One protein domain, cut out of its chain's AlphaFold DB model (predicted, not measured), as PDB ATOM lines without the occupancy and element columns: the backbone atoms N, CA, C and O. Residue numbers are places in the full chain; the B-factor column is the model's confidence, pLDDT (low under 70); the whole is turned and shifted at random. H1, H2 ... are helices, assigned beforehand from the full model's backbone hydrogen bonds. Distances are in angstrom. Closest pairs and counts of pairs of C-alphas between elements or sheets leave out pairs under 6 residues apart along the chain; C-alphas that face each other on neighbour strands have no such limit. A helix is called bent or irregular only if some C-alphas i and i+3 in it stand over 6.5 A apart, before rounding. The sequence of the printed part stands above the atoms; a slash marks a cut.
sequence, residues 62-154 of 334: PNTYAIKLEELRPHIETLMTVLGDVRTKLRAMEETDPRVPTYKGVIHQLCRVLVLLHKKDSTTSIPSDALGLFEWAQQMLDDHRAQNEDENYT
ATOM      1  N   PRO A  62       4.984 -51.602   2.333       86.38
ATOM      2  CA  PRO A  62       5.347 -50.252   2.759       86.38
ATOM      3  C   PRO A  62       4.180 -49.262   2.718       86.38
ATOM      4  O   PRO A  62       4.134 -48.344   3.538       86.38
ATOM      5  N   ASN A  63       3.230 -49.450   1.796       87.44
ATOM      6  CA  ASN A  63       2.063 -48.577   1.682       87.44
ATOM      7  C   ASN A  63       1.114 -48.784   2.864       87.44
ATOM      8  O   ASN A  63       0.720 -47.821   3.517       87.44
ATOM      9  N   THR A  64       0.819 -50.044   3.192       89.81
ATOM     10  CA  THR A  64       0.027 -50.404   4.376       89.81
ATOM     11  C   THR A  64       0.657 -49.855   5.661       89.81
ATOM     12  O   THR A  64      -0.040 -49.276   6.496       89.81
ATOM     13  N   TYR A  65       1.983 -49.966   5.800       90.12
ATOM     14  CA  TYR A  65       2.715 -49.380   6.927       90.12
ATOM     15  C   TYR A  65       2.547 -47.856   7.001       90.12
ATOM     16  O   TYR A  65       2.265 -47.326   8.073       90.12
ATOM     17  N   ALA A  66       2.702 -47.148   5.878       89.62
ATOM     18  CA  ALA A  66       2.579 -45.694   5.839       89.62
ATOM     19  C   ALA A  66       1.165 -45.224   6.213       89.62
ATOM     20  O   ALA A  66       1.032 -44.305   7.015       89.62
ATOM     21  N   ILE A  67       0.124 -45.890   5.701       91.44
ATOM     22  CA  ILE A  67      -1.276 -45.573   6.024       91.44
ATOM     23  C   ILE A  67      -1.524 -45.718   7.529       91.44
ATOM     24  O   ILE A  67      -2.025 -44.791   8.161       91.44
ATOM     25  N   LYS A  68      -1.122 -46.852   8.118       91.00
ATOM     26  CA  LYS A  68      -1.282 -47.092   9.558       91.00
ATOM     27  C   LYS A  68      -0.477 -46.126  10.418       91.00
ATOM     28  O   LYS A  68      -0.941 -45.712  11.476       91.00
ATOM     29  N   LEU A  69       0.705 -45.727   9.957       90.81
ATOM     30  CA  LEU A  69       1.514 -44.733  10.648       90.81
ATOM     31  C   LEU A  69       0.833 -43.356  10.662       90.81
ATOM     32  O   LEU A  69       0.821 -42.707  11.704       90.81
ATOM     33  N   GLU A  70       0.265 -42.911   9.535       91.38
ATOM     34  CA  GLU A  70      -0.474 -41.639   9.458       91.38
ATOM     35  C   GLU A  70      -1.750 -41.656  10.311       91.38
ATOM     36  O   GLU A  70      -2.040 -40.665  10.974       91.38
ATOM     37  N   GLU A  71      -2.469 -42.786  10.361       93.62
ATOM     38  CA  GLU A  71      -3.666 -42.965  11.203       93.62
ATOM     39  C   GLU A  71      -3.355 -42.749  12.694       93.62
ATOM     40  O   GLU A  71      -4.145 -42.160  13.427       93.62
ATOM     41  N   LEU A  72      -2.175 -43.184  13.143       92.81
ATOM     42  CA  LEU A  72      -1.791 -43.154  14.553       92.81
ATOM     43  C   LEU A  72      -1.121 -41.832  14.987       92.81
ATOM     44  O   LEU A  72      -1.078 -41.516  16.177       92.81
ATOM     45  N   ARG A  73      -0.597 -41.036  14.043       93.12
ATOM     46  CA  ARG A  73       0.055 -39.737  14.313       93.12
ATOM     47  C   ARG A  73      -0.776 -38.722  15.108       93.12
ATOM     48  O   ARG A  73      -0.192 -38.113  16.005       93.12
ATOM     49  N   PRO A  74      -2.080 -38.506  14.851       94.69
ATOM     50  CA  PRO A  74      -2.865 -37.562  15.650       94.69
ATOM     51  C   PRO A  74      -2.956 -37.956  17.133       94.69
ATOM     52  O   PRO A  74      -3.235 -37.110  17.973       94.69
ATOM     53  N   HIS A  75      -2.677 -39.217  17.475       94.44
ATOM     54  CA  HIS A  75      -2.775 -39.738  18.837       94.44
ATOM     55  C   HIS A  75      -1.436 -39.779  19.595       94.44
ATOM     56  O   HIS A  75      -1.376 -40.321  20.699       94.44
ATOM     57  N   ILE A  76      -0.358 -39.199  19.044       93.50
ATOM     58  CA  ILE A  76       0.970 -39.178  19.689       93.50
ATOM     59  C   ILE A  76       0.905 -38.576  21.096       93.50
ATOM     60  O   ILE A  76       1.500 -39.124  22.023       93.50
ATOM     61  N   GLU A  77       0.186 -37.467  21.268       93.50
ATOM     62  CA  GLU A  77       0.082 -36.787  22.564       93.50
ATOM     63  C   GLU A  77      -0.630 -37.660  23.598       93.50
ATOM     64  O   GLU A  77      -0.142 -37.817  24.715       93.50
ATOM     65  N   THR A  78      -1.718 -38.327  23.208       94.56
ATOM     66  CA  THR A  78      -2.428 -39.276  24.075       94.56
ATOM     67  C   THR A  78      -1.536 -40.454  24.466       94.56
ATOM     68  O   THR A  78      -1.479 -40.812  25.639       94.56
ATOM     69  N   LEU A  79      -0.777 -41.027  23.524       94.44
ATOM     70  CA  LEU A  79       0.183 -42.100  23.817       94.44
ATOM     71  C   LEU A  79       1.302 -41.643  24.767       94.44
ATOM     72  O   LEU A  79       1.760 -42.421  25.606       94.44
ATOM     73  N   MET A  80       1.738 -40.384  24.664       94.12
ATOM     74  CA  MET A  80       2.696 -39.785  25.598       94.12
ATOM     75  C   MET A  80       2.106 -39.634  27.005       94.12
ATOM     76  O   MET A  80       2.806 -39.921  27.979       94.12
ATOM     77  N   THR A  81       0.833 -39.247  27.121       94.88
ATOM     78  CA  THR A  81       0.109 -39.205  28.402       94.88
ATOM     79  C   THR A  81       0.013 -40.595  29.023       94.88
ATOM     80  O   THR A  81       0.483 -40.789  30.143       94.88
ATOM     81  N   VAL A  82      -0.440 -41.595  28.254       94.12
ATOM     82  CA  VAL A  82      -0.516 -43.000  28.695       94.12
ATOM     83  C   VAL A  82       0.845 -43.500  29.186       94.12
ATOM     84  O   VAL A  82       0.948 -44.148  30.227       94.12
ATOM     85  N   LEU A  83       1.927 -43.177  28.473       95.38
ATOM     86  CA  LEU A  83       3.284 -43.518  28.897       95.38
ATOM     87  C   LEU A  83       3.654 -42.873  30.243       95.38
ATOM     88  O   LEU A  83       4.319 -43.507  31.069       95.38
ATOM     89  N   GLY A  84       3.241 -41.623  30.464       95.25
ATOM     90  CA  GLY A  84       3.369 -40.929  31.742       95.25
ATOM     91  C   GLY A  84       2.646 -41.667  32.869       95.25
ATOM     92  O   GLY A  84       3.265 -41.978  33.891       95.25
ATOM     93  N   ASP A  85       1.388 -42.039  32.650       94.12
ATOM     94  CA  ASP A  85       0.557 -42.731  33.638       94.12
ATOM     95  C   ASP A  85       1.115 -44.105  33.988       94.12
ATOM     96  O   ASP A  85       1.243 -44.461  35.160       94.12
ATOM     97  N   VAL A  86       1.532 -44.867  32.977       94.81
ATOM     98  CA  VAL A  86       2.145 -46.184  33.158       94.81
ATOM     99  C   VAL A  86       3.442 -46.086  33.968       94.81
ATOM    100  O   VAL A  86       3.689 -46.911  34.849       94.81
ATOM    101  N   ARG A  87       4.274 -45.064  33.728       94.44
ATOM    102  CA  ARG A  87       5.504 -44.833  34.507       94.44
ATOM    103  C   ARG A  87       5.225 -44.427  35.943       94.44
ATOM    104  O   ARG A  87       5.985 -44.809  36.832       94.44
ATOM    105  N   THR A  88       4.187 -43.632  36.166       95.25
ATOM    106  CA  THR A  88       3.762 -43.233  37.511       95.25
ATOM    107  C   THR A  88       3.232 -44.443  38.274       95.25
ATOM    108  O   THR A  88       3.679 -44.695  39.390       95.25
ATOM    109  N   LYS A  89       2.396 -45.271  37.632       93.31
ATOM    110  CA  LYS A  89       1.913 -46.548  38.178       93.31
ATOM    111  C   LYS A  89       3.070 -47.485  38.531       93.31
ATOM    112  O   LYS A  89       3.094 -48.007  39.637       93.31
ATOM    113  N   LEU A  90       4.059 -47.639  37.648       93.75
ATOM    114  CA  LEU A  90       5.238 -48.469  37.917       93.75
ATOM    115  C   LEU A  90       6.056 -47.961  39.115       93.75
ATOM    116  O   LEU A  90       6.542 -48.766  39.898       93.75
ATOM    117  N   ARG A  91       6.214 -46.641  39.269       95.06
ATOM    118  CA  ARG A  91       6.953 -46.050  40.400       95.06
ATOM    119  C   ARG A  91       6.229 -46.161  41.736       95.06
ATOM    120  O   ARG A  91       6.882 -46.131  42.770       95.06
ATOM    121  N   ALA A  92       4.906 -46.275  41.712       94.81
ATOM    122  CA  ALA A  92       4.105 -46.521  42.904       94.81
ATOM    123  C   ALA A  92       4.115 -48.000  43.340       94.81
ATOM    124  O   ALA A  92       3.624 -48.309  44.423       94.81
ATOM    125  N   MET A  93       4.637 -48.914  42.512       93.81
ATOM    126  CA  MET A  93       4.710 -50.347  42.815       93.81
ATOM    127  C   MET A  93       6.013 -50.713  43.524       93.81
ATOM    128  O   MET A  93       7.063 -50.118  43.287       93.81
ATOM    129  N   GLU A  94       5.942 -51.739  44.367       94.62
ATOM    130  CA  GLU A  94       7.114 -52.343  44.992       94.62
ATOM    131  C   GLU A  94       7.910 -53.161  43.964       94.62
ATOM    132  O   GLU A  94       7.331 -53.810  43.093       94.62
ATOM    133  N   GLU A  95       9.243 -53.175  44.065       93.31
ATOM    134  CA  GLU A  95      10.110 -53.910  43.127       93.31
ATOM    135  C   GLU A  95       9.875 -55.429  43.128       93.31
ATOM    136  O   GLU A  95      10.213 -56.108  42.157       93.31
ATOM    137  N   THR A  96       9.286 -55.955  44.202       94.94
ATOM    138  CA  THR A  96       8.945 -57.369  44.387       94.94
ATOM    139  C   THR A  96       7.611 -57.756  43.737       94.94
ATOM    140  O   THR A  96       7.310 -58.948  43.640       94.94
ATOM    141  N   ASP A  97       6.818 -56.789  43.258       94.69
ATOM    142  CA  ASP A  97       5.509 -57.055  42.663       94.69
ATOM    143  C   ASP A  97       5.668 -57.801  41.319       94.69
ATOM    144  O   ASP A  97       6.370 -57.328  40.414       94.69
ATOM    145  N   PRO A  98       4.986 -58.948  41.123       94.50
ATOM    146  CA  PRO A  98       5.077 -59.737  39.893       94.50
ATOM    147  C   PRO A  98       4.632 -58.984  38.630       94.50
ATOM    148  O   PRO A  98       4.911 -59.434  37.519       94.50
ATOM    149  N   ARG A  99       3.946 -57.843  38.760       93.12
ATOM    150  CA  ARG A  99       3.480 -57.015  37.637       93.12
ATOM    151  C   ARG A  99       4.550 -56.062  37.105       93.12
ATOM    152  O   ARG A  99       4.432 -55.595  35.971       93.12
ATOM    153  N   VAL A 100       5.599 -55.779  37.878       93.50
ATOM    154  CA  VAL A 100       6.678 -54.848  37.500       93.50
ATOM    155  C   VAL A 100       7.303 -55.180  36.133       93.50
ATOM    156  O   VAL A 100       7.439 -54.264  35.313       93.50
ATOM    157  N   PRO A 101       7.652 -56.444  35.816       94.00
ATOM    158  CA  PRO A 101       8.184 -56.802  34.500       94.00
ATOM    159  C   PRO A 101       7.206 -56.499  33.361       94.00
ATOM    160  O   PRO A 101       7.621 -55.997  32.316       94.00
ATOM    161  N   THR A 102       5.910 -56.730  33.577       93.75
ATOM    162  CA  THR A 102       4.859 -56.451  32.591       93.75
ATOM    163  C   THR A 102       4.805 -54.964  32.263       93.75
ATOM    164  O   THR A 102       4.866 -54.586  31.095       93.75
ATOM    165  N   TYR A 103       4.789 -54.101  33.280       94.44
ATOM    166  CA  TYR A 103       4.790 -52.649  33.086       94.44
ATOM    167  C   TYR A 103       6.063 -52.140  32.404       94.44
ATOM    168  O   TYR A 103       5.987 -51.282  31.524       94.44
ATOM    169  N   LYS A 104       7.233 -52.699  32.741       94.19
ATOM    170  CA  LYS A 104       8.486 -52.403  32.023       94.19
ATOM    171  C   LYS A 104       8.384 -52.784  30.541       94.19
ATOM    172  O   LYS A 104       8.813 -52.007  29.686       94.19
ATOM    173  N   GLY A 105       7.770 -53.929  30.237       93.25
ATOM    174  CA  GLY A 105       7.471 -54.360  28.871       93.25
ATOM    175  C   GLY A 105       6.558 -53.381  28.129       93.25
ATOM    176  O   GLY A 105       6.887 -52.960  27.023       93.25
ATOM    177  N   VAL A 106       5.463 -52.948  28.761       94.19
ATOM    178  CA  VAL A 106       4.526 -51.958  28.197       94.19
ATOM    179  C   VAL A 106       5.229 -50.631  27.891       94.19
ATOM    180  O   VAL A 106       5.106 -50.116  26.782       94.19
ATOM    181  N   ILE A 107       6.028 -50.108  28.828       94.75
ATOM    182  CA  ILE A 107       6.814 -48.875  28.634       94.75
ATOM    183  C   ILE A 107       7.751 -49.014  27.434       94.75
ATOM    184  O   ILE A 107       7.863 -48.089  26.627       94.75
ATOM    185  N   HIS A 108       8.428 -50.157  27.311       95.00
ATOM    186  CA  HIS A 108       9.338 -50.416  26.205       95.00
ATOM    187  C   HIS A 108       8.607 -50.414  24.855       95.00
ATOM    188  O   HIS A 108       9.054 -49.734  23.929       95.00
ATOM    189  N   GLN A 109       7.463 -51.099  24.750       93.56
ATOM    190  CA  GLN A 109       6.679 -51.127  23.512       93.56
ATOM    191  C   GLN A 109       6.108 -49.748  23.154       93.56
ATOM    192  O   GLN A 109       6.237 -49.324  22.006       93.56
ATOM    193  N   LEU A 110       5.593 -48.989  24.130       94.31
ATOM    194  CA  LEU A 110       5.153 -47.605  23.915       94.31
ATOM    195  C   LEU A 110       6.279 -46.723  23.369       94.31
ATOM    196  O   LEU A 110       6.083 -45.984  22.406       94.31
ATOM    197  N   CYS A 111       7.486 -46.836  23.929       94.06
ATOM    198  CA  CYS A 111       8.637 -46.090  23.426       94.06
ATOM    199  C   CYS A 111       8.973 -46.477  21.977       94.06
ATOM    200  O   CYS A 111       9.288 -45.601  21.173       94.06
ATOM    201  N   ARG A 112       8.889 -47.768  21.618       93.56
ATOM    202  CA  ARG A 112       9.106 -48.226  20.235       93.56
ATOM    203  C   ARG A 112       8.079 -47.625  19.279       93.56
ATOM    204  O   ARG A 112       8.479 -47.092  18.246       93.56
ATOM    205  N   VAL A 113       6.795 -47.650  19.639       93.25
ATOM    206  CA  VAL A 113       5.710 -47.043  18.847       93.25
ATOM    207  C   VAL A 113       5.960 -45.550  18.646       93.25
ATOM    208  O   VAL A 113       6.003 -45.081  17.513       93.25
ATOM    209  N   LEU A 114       6.220 -44.805  19.722       93.00
ATOM    210  CA  LEU A 114       6.475 -43.363  19.653       93.00
ATOM    211  C   LEU A 114       7.685 -43.029  18.774       93.00
ATOM    212  O   LEU A 114       7.647 -42.089  17.980       93.00
ATOM    213  N   VAL A 115       8.754 -43.823  18.855       92.12
ATOM    214  CA  VAL A 115       9.916 -43.667  17.973       92.12
ATOM    215  C   VAL A 115       9.535 -43.869  16.505       92.12
ATOM    216  O   VAL A 115      10.006 -43.107  15.659       92.12
ATOM    217  N   LEU A 116       8.695 -44.859  16.187       90.94
ATOM    218  CA  LEU A 116       8.205 -45.071  14.822       90.94
ATOM    219  C   LEU A 116       7.369 -43.880  14.339       90.94
ATOM    220  O   LEU A 116       7.586 -43.417  13.221       90.94
ATOM    221  N   LEU A 117       6.503 -43.327  15.193       90.94
ATOM    222  CA  LEU A 117       5.654 -42.174  14.869       90.94
ATOM    223  C   LEU A 117       6.450 -40.889  14.620       90.94
ATOM    224  O   LEU A 117       6.123 -40.122  13.716       90.94
ATOM    225  N   HIS A 118       7.529 -40.668  15.373       87.75
ATOM    226  CA  HIS A 118       8.388 -39.493  15.212       87.75
ATOM    227  C   HIS A 118       9.373 -39.587  14.035       87.75
ATOM    228  O   HIS A 118      10.006 -38.582  13.678       87.75
ATOM    229  N   LYS A 119       9.539 -40.759  13.408       86.00
ATOM    230  CA  LYS A 119      10.383 -40.894  12.213       86.00
ATOM    231  C   LYS A 119       9.660 -40.273  11.013       86.00
ATOM    232  O   LYS A 119       8.697 -40.825  10.498       86.00
ATOM    233  N   LYS A 120      10.180 -39.136  10.534       72.38
ATOM    234  CA  LYS A 120       9.709 -38.475   9.300       72.38
ATOM    235  C   LYS A 120       9.978 -39.296   8.027       72.38
ATOM    236  O   LYS A 120       9.258 -39.140   7.051       72.38
ATOM    237  N   ASP A 121      10.978 -40.182   8.060       67.38
ATOM    238  CA  ASP A 121      11.415 -40.978   6.908       67.38
ATOM    239  C   ASP A 121      10.952 -42.446   7.056       67.38
ATOM    240  O   ASP A 121      11.657 -43.276   7.647       67.38
ATOM    241  N   SER A 122       9.776 -42.777   6.505       65.88
ATOM    242  CA  SER A 122       9.146 -44.116   6.562       65.88
ATOM    243  C   SER A 122       9.963 -45.239   5.902       65.88
ATOM    244  O   SER A 122       9.675 -46.413   6.097       65.88
ATOM    245  N   THR A 123      11.000 -44.901   5.133       61.91
ATOM    246  CA  THR A 123      11.793 -45.844   4.327       61.91
ATOM    247  C   THR A 123      12.967 -46.473   5.080       61.91
ATOM    248  O   THR A 123      13.585 -47.421   4.599       61.91
ATOM    249  N   THR A 124      13.294 -45.971   6.275       65.88
ATOM    250  CA  THR A 124      14.491 -46.410   7.007       65.88
ATOM    251  C   THR A 124      14.162 -47.624   7.878       65.88
ATOM    252  O   THR A 124      13.926 -47.471   9.078       65.88
ATOM    253  N   SER A 125      14.144 -48.808   7.256       77.44
ATOM    254  CA  SER A 125      13.953 -50.133   7.871       77.44
ATOM    255  C   SER A 125      12.692 -50.249   8.737       77.44
ATOM    256  O   SER A 125      12.690 -49.892   9.918       77.44
ATOM    257  N   ILE A 126      11.630 -50.798   8.148       85.00
ATOM    258  CA  ILE A 126      10.393 -51.144   8.853       85.00
ATOM    259  C   ILE A 126      10.669 -52.394   9.704       85.00
ATOM    260  O   ILE A 126      11.140 -53.394   9.157       85.00
ATOM    261  N   PRO A 127      10.439 -52.363  11.027       87.69
ATOM    262  CA  PRO A 127      10.592 -53.557  11.845       87.69
ATOM    263  C   PRO A 127       9.502 -54.583  11.498       87.69
ATOM    264  O   PRO A 127       8.381 -54.217  11.155       87.69
ATOM    265  N   SER A 128       9.824 -55.874  11.583       87.31
ATOM    266  CA  SER A 128       8.927 -56.968  11.173       87.31
ATOM    267  C   SER A 128       7.645 -57.075  12.004       87.31
ATOM    268  O   SER A 128       6.680 -57.690  11.563       87.31
ATOM    269  N   ASP A 129       7.628 -56.487  13.197       88.81
ATOM    270  CA  ASP A 129       6.487 -56.428  14.110       88.81
ATOM    271  C   ASP A 129       5.760 -55.071  14.078       88.81
ATOM    272  O   ASP A 129       4.848 -54.852  14.868       88.81
ATOM    273  N   ALA A 130       6.123 -54.158  13.163       90.31
ATOM    274  CA  ALA A 130       5.580 -52.798  13.112       90.31
ATOM    275  C   ALA A 130       4.048 -52.743  13.121       90.31
ATOM    276  O   ALA A 130       3.465 -51.958  13.864       90.31
ATOM    277  N   LEU A 131       3.398 -53.576  12.304       90.31
ATOM    278  CA  LEU A 131       1.938 -53.597  12.220       90.31
ATOM    279  C   LEU A 131       1.307 -54.066  13.535       90.31
ATOM    280  O   LEU A 131       0.369 -53.434  14.008       90.31
ATOM    281  N   GLY A 132       1.877 -55.093  14.171       90.38
ATOM    282  CA  GLY A 132       1.414 -55.558  15.479       90.38
ATOM    283  C   GLY A 132       1.590 -54.498  16.568       90.38
ATOM    284  O   GLY A 132       0.728 -54.354  17.429       90.38
ATOM    285  N   LEU A 133       2.659 -53.697  16.504       92.50
ATOM    286  CA  LEU A 133       2.846 -52.560  17.410       92.50
ATOM    287  C   LEU A 133       1.785 -51.472  17.214       92.50
ATOM    288  O   LEU A 133       1.351 -50.873  18.196       92.50
ATOM    289  N   PHE A 134       1.368 -51.208  15.973       93.38
ATOM    290  CA  PHE A 134       0.310 -50.237  15.693       93.38
ATOM    291  C   PHE A 134      -1.060 -50.733  16.146       93.38
ATOM    292  O   PHE A 134      -1.777 -49.976  16.790       93.38
ATOM    293  N   GLU A 135      -1.394 -51.998  15.885       93.81
ATOM    294  CA  GLU A 135      -2.629 -52.621  16.383       93.81
ATOM    295  C   GLU A 135      -2.688 -52.588  17.914       93.81
ATOM    296  O   GLU A 135      -3.688 -52.175  18.497       93.81
ATOM    297  N   TRP A 136      -1.581 -52.940  18.571       94.88
ATOM    298  CA  TRP A 136      -1.473 -52.890  20.024       94.88
ATOM    299  C   TRP A 136      -1.632 -51.466  20.579       94.88
ATOM    300  O   TRP A 136      -2.324 -51.255  21.573       94.88
ATOM    301  N   ALA A 137      -1.023 -50.471  19.931       94.94
ATOM    302  CA  ALA A 137      -1.162 -49.076  20.334       94.94
ATOM    303  C   ALA A 137      -2.588 -48.544  20.123       94.94
ATOM    304  O   ALA A 137      -3.076 -47.780  20.952       94.94
ATOM    305  N   GLN A 138      -3.262 -48.963  19.050       94.25
ATOM    306  CA  GLN A 138      -4.658 -48.619  18.783       94.25
ATOM    307  C   GLN A 138      -5.574 -49.199  19.868       94.25
ATOM    308  O   GLN A 138      -6.342 -48.455  20.471       94.25
ATOM    309  N   GLN A 139      -5.382 -50.470  20.234       93.50
ATOM    310  CA  GLN A 139      -6.101 -51.089  21.350       93.50
ATOM    311  C   GLN A 139      -5.871 -50.346  22.677       93.50
ATOM    312  O   GLN A 139      -6.796 -50.146  23.457       93.50
ATOM    313  N   MET A 140      -4.642 -49.893  22.932       92.75
ATOM    314  CA  MET A 140      -4.329 -49.119  24.135       92.75
ATOM    315  C   MET A 140      -5.017 -47.747  24.161       92.75
ATOM    316  O   MET A 140      -5.415 -47.281  25.228       92.75
ATOM    317  N   LEU A 141      -5.156 -47.098  23.005       93.94
ATOM    318  CA  LEU A 141      -5.885 -45.836  22.879       93.94
ATOM    319  C   LEU A 141      -7.384 -46.019  23.115       93.94
ATOM    320  O   LEU A 141      -7.991 -45.180  23.782       93.94
ATOM    321  N   ASP A 142      -7.958 -47.103  22.599       93.19
ATOM    322  CA  ASP A 142      -9.368 -47.437  22.801       93.19
ATOM    323  C   ASP A 142      -9.659 -47.705  24.284       93.19
ATOM    324  O   ASP A 142     -10.592 -47.133  24.849       93.19
ATOM    325  N   ASP A 143      -8.795 -48.468  24.959       89.81
ATOM    326  CA  ASP A 143      -8.925 -48.736  26.394       89.81
ATOM    327  C   ASP A 143      -8.760 -47.473  27.249       89.81
ATOM    328  O   ASP A 143      -9.487 -47.281  28.224       89.81
ATOM    329  N   HIS A 144      -7.821 -46.593  26.894       90.94
ATOM    330  CA  HIS A 144      -7.641 -45.320  27.592       90.94
ATOM    331  C   HIS A 144      -8.851 -44.394  27.402       90.94
ATOM    332  O   HIS A 144      -9.266 -43.709  28.333       90.94
ATOM    333  N   ARG A 145      -9.460 -44.393  26.209       90.25
ATOM    334  CA  ARG A 145     -10.696 -43.644  25.954       90.25
ATOM    335  C   ARG A 145     -11.849 -44.170  26.806       90.25
ATOM    336  O   ARG A 145     -12.513 -43.369  27.454       90.25
ATOM    337  N   ALA A 146     -12.021 -45.489  26.870       87.94
ATOM    338  CA  ALA A 146     -13.037 -46.117  27.711       87.94
ATOM    339  C   ALA A 146     -12.836 -45.799  29.206       87.94
ATOM    340  O   ALA A 146     -13.799 -45.543  29.923       87.94
ATOM    341  N   GLN A 147     -11.584 -45.753  29.680       84.88
ATOM    342  CA  GLN A 147     -11.275 -45.354  31.060       84.88
ATOM    343  C   GLN A 147     -11.651 -43.896  31.343       84.88
ATOM    344  O   GLN A 147     -12.265 -43.615  32.370       84.88
ATOM    345  N   ASN A 148     -11.340 -42.981  30.424       84.00
ATOM    346  CA  ASN A 148     -11.682 -41.568  30.583       84.00
ATOM    347  C   ASN A 148     -13.194 -41.319  30.561       84.00
ATOM    348  O   ASN A 148     -13.681 -40.437  31.264       84.00
ATOM    349  N   GLU A 149     -13.942 -42.078  29.759       81.75
ATOM    350  CA  GLU A 149     -15.405 -42.005  29.743       81.75
ATOM    351  C   GLU A 149     -15.984 -42.421  31.104       81.75
ATOM    352  O   GLU A 149     -16.767 -41.669  31.688       81.75
ATOM    353  N   ASP A 150     -15.527 -43.543  31.669       75.00
ATOM    354  CA  ASP A 150     -15.959 -44.028  32.988       75.00
ATOM    355  C   ASP A 150     -15.661 -43.028  34.127       75.00
ATOM    356  O   ASP A 150     -16.494 -42.827  35.020       75.00
ATOM    357  N   GLU A 151     -14.493 -42.374  34.100       69.44
ATOM    358  CA  GLU A 151     -14.107 -41.347  35.083       69.44
ATOM    359  C   GLU A 151     -14.956 -40.072  34.971       69.44
ATOM    360  O   GLU A 151     -15.278 -39.428  35.976       69.44
ATOM    361  N   ASN A 152     -15.379 -39.715  33.757       66.00
ATOM    362  CA  ASN A 152     -16.210 -38.538  33.528       66.00
ATOM    363  C   ASN A 152     -17.662 -38.769  33.998       66.00
ATOM    364  O   ASN A 152     -18.277 -37.882  34.594       66.00
ATOM    365  N   TYR A 153     -18.188 -39.988  33.834       59.84
ATOM    366  CA  TYR A 153     -19.494 -40.371  34.388       59.84
ATOM    367  C   TYR A 153     -19.506 -40.429  35.922       59.84
ATOM    368  O   TYR A 153     -20.532 -40.134  36.539       59.84
ATOM    369  N   THR A 154     -18.382 -40.779  36.553       54.38
ATOM    370  CA  THR A 154     -18.260 -40.799  38.020       54.38
ATOM    371  C   THR A 154     -17.979 -39.420  38.619       54.38
ATOM    372  O   THR A 154     -18.439 -39.147  39.723       54.38
TER     373      THR A 154
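Overview. This is residues 62 to 154 of the 334 residues of an uncharacterized protein of Lottia gigantea (UniProt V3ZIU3). A bent helix, H1, and a second helix, H2, make a helical hairpin with the second arm H1b and H2 side by side, and a long third helix, H3, crosses this hairpin on one side. The first arm, H1a, turns off from the hairpin at the bend and runs beside the first part of H3, while the last residues of H3, 146 to 154, stick out alone. The printed part has 93 residues with three named helices, in the order H1, H2, H3, and no named strand; its class is all helix. It is only just compact, close to loose, with a radius of gyration of the C-alphas of 14.7 A, and its outline is flat, spanning 41 by 34 by 18 A.

Arrangement. By its hydrogen bonds H1, residues 62 to 91, was assigned as one helix, but it is bent: C-alphas 74 and 77 are 7.6 A apart. Its arms, H1a with residues 62 to 74 and H1b with residues 77 to 91, are about perpendicular, at 75 degrees. H1a is itself irregular, with C-alphas 71 and 74 7.0 A apart. H1b and H2, residues 100 to 118, form a hairpin: they touch at a shallow tilt of 22 degrees, opposite ways, and their closest C-alphas, of Leu 90 and Tyr 103, are 6.4 A apart. H1a touches H2 with residues 69 to 73 alone, about perpendicular at 75 degrees; the closest C-alphas, of Arg 73 and Leu 117, are 6.1 A apart. H3, residues 130 to 154, touches H1a with residues 130 to 138 alone, at a shallow tilt of 23 degrees, the same way; the closest C-alphas, of Tyr 65 and Leu 131, are 6.8 A apart. H3 touches H2 with residues 133 to 137 alone, at a steep tilt of 69.8 degrees, only just short of about perpendicular, opposite ways; the closest C-alphas, of Val 113 and Leu 133, are 6.4 A apart. H3 touches H1b with residues 137 to 144 alone, about perpendicular at 79 degrees; the closest C-alphas, of Leu 79 and Leu 141, are 7.2 A apart. Every O i to N i+4 pair is within hydrogen-bond range in H1b, H2 and H3, and 8 of 9 are in H1a.

Along the chain. H1a begins at C-alpha 62, (5.347, -50.252, 2.759), and measures 19.9 A; H1b measures 21.2 A. H2 measures 27.1 A from C-alpha 100, (6.678, -54.848, 37.500). H3 measures 36.5 A and ends at C-alpha 154, (-18.260, -40.799, 38.020).

Size, cuts and confidence. The C-alphas of Thr 124 and Thr 154, the two farthest apart, are 45.5 A apart. The printed part has no cut. The link from H1 to H2 is short, with 8 residues, and that from H2 to H3 is long, with 11. The mean pLDDT of the printed part is 89.2; residues 121 to 124 and 151 to 154 are under 70.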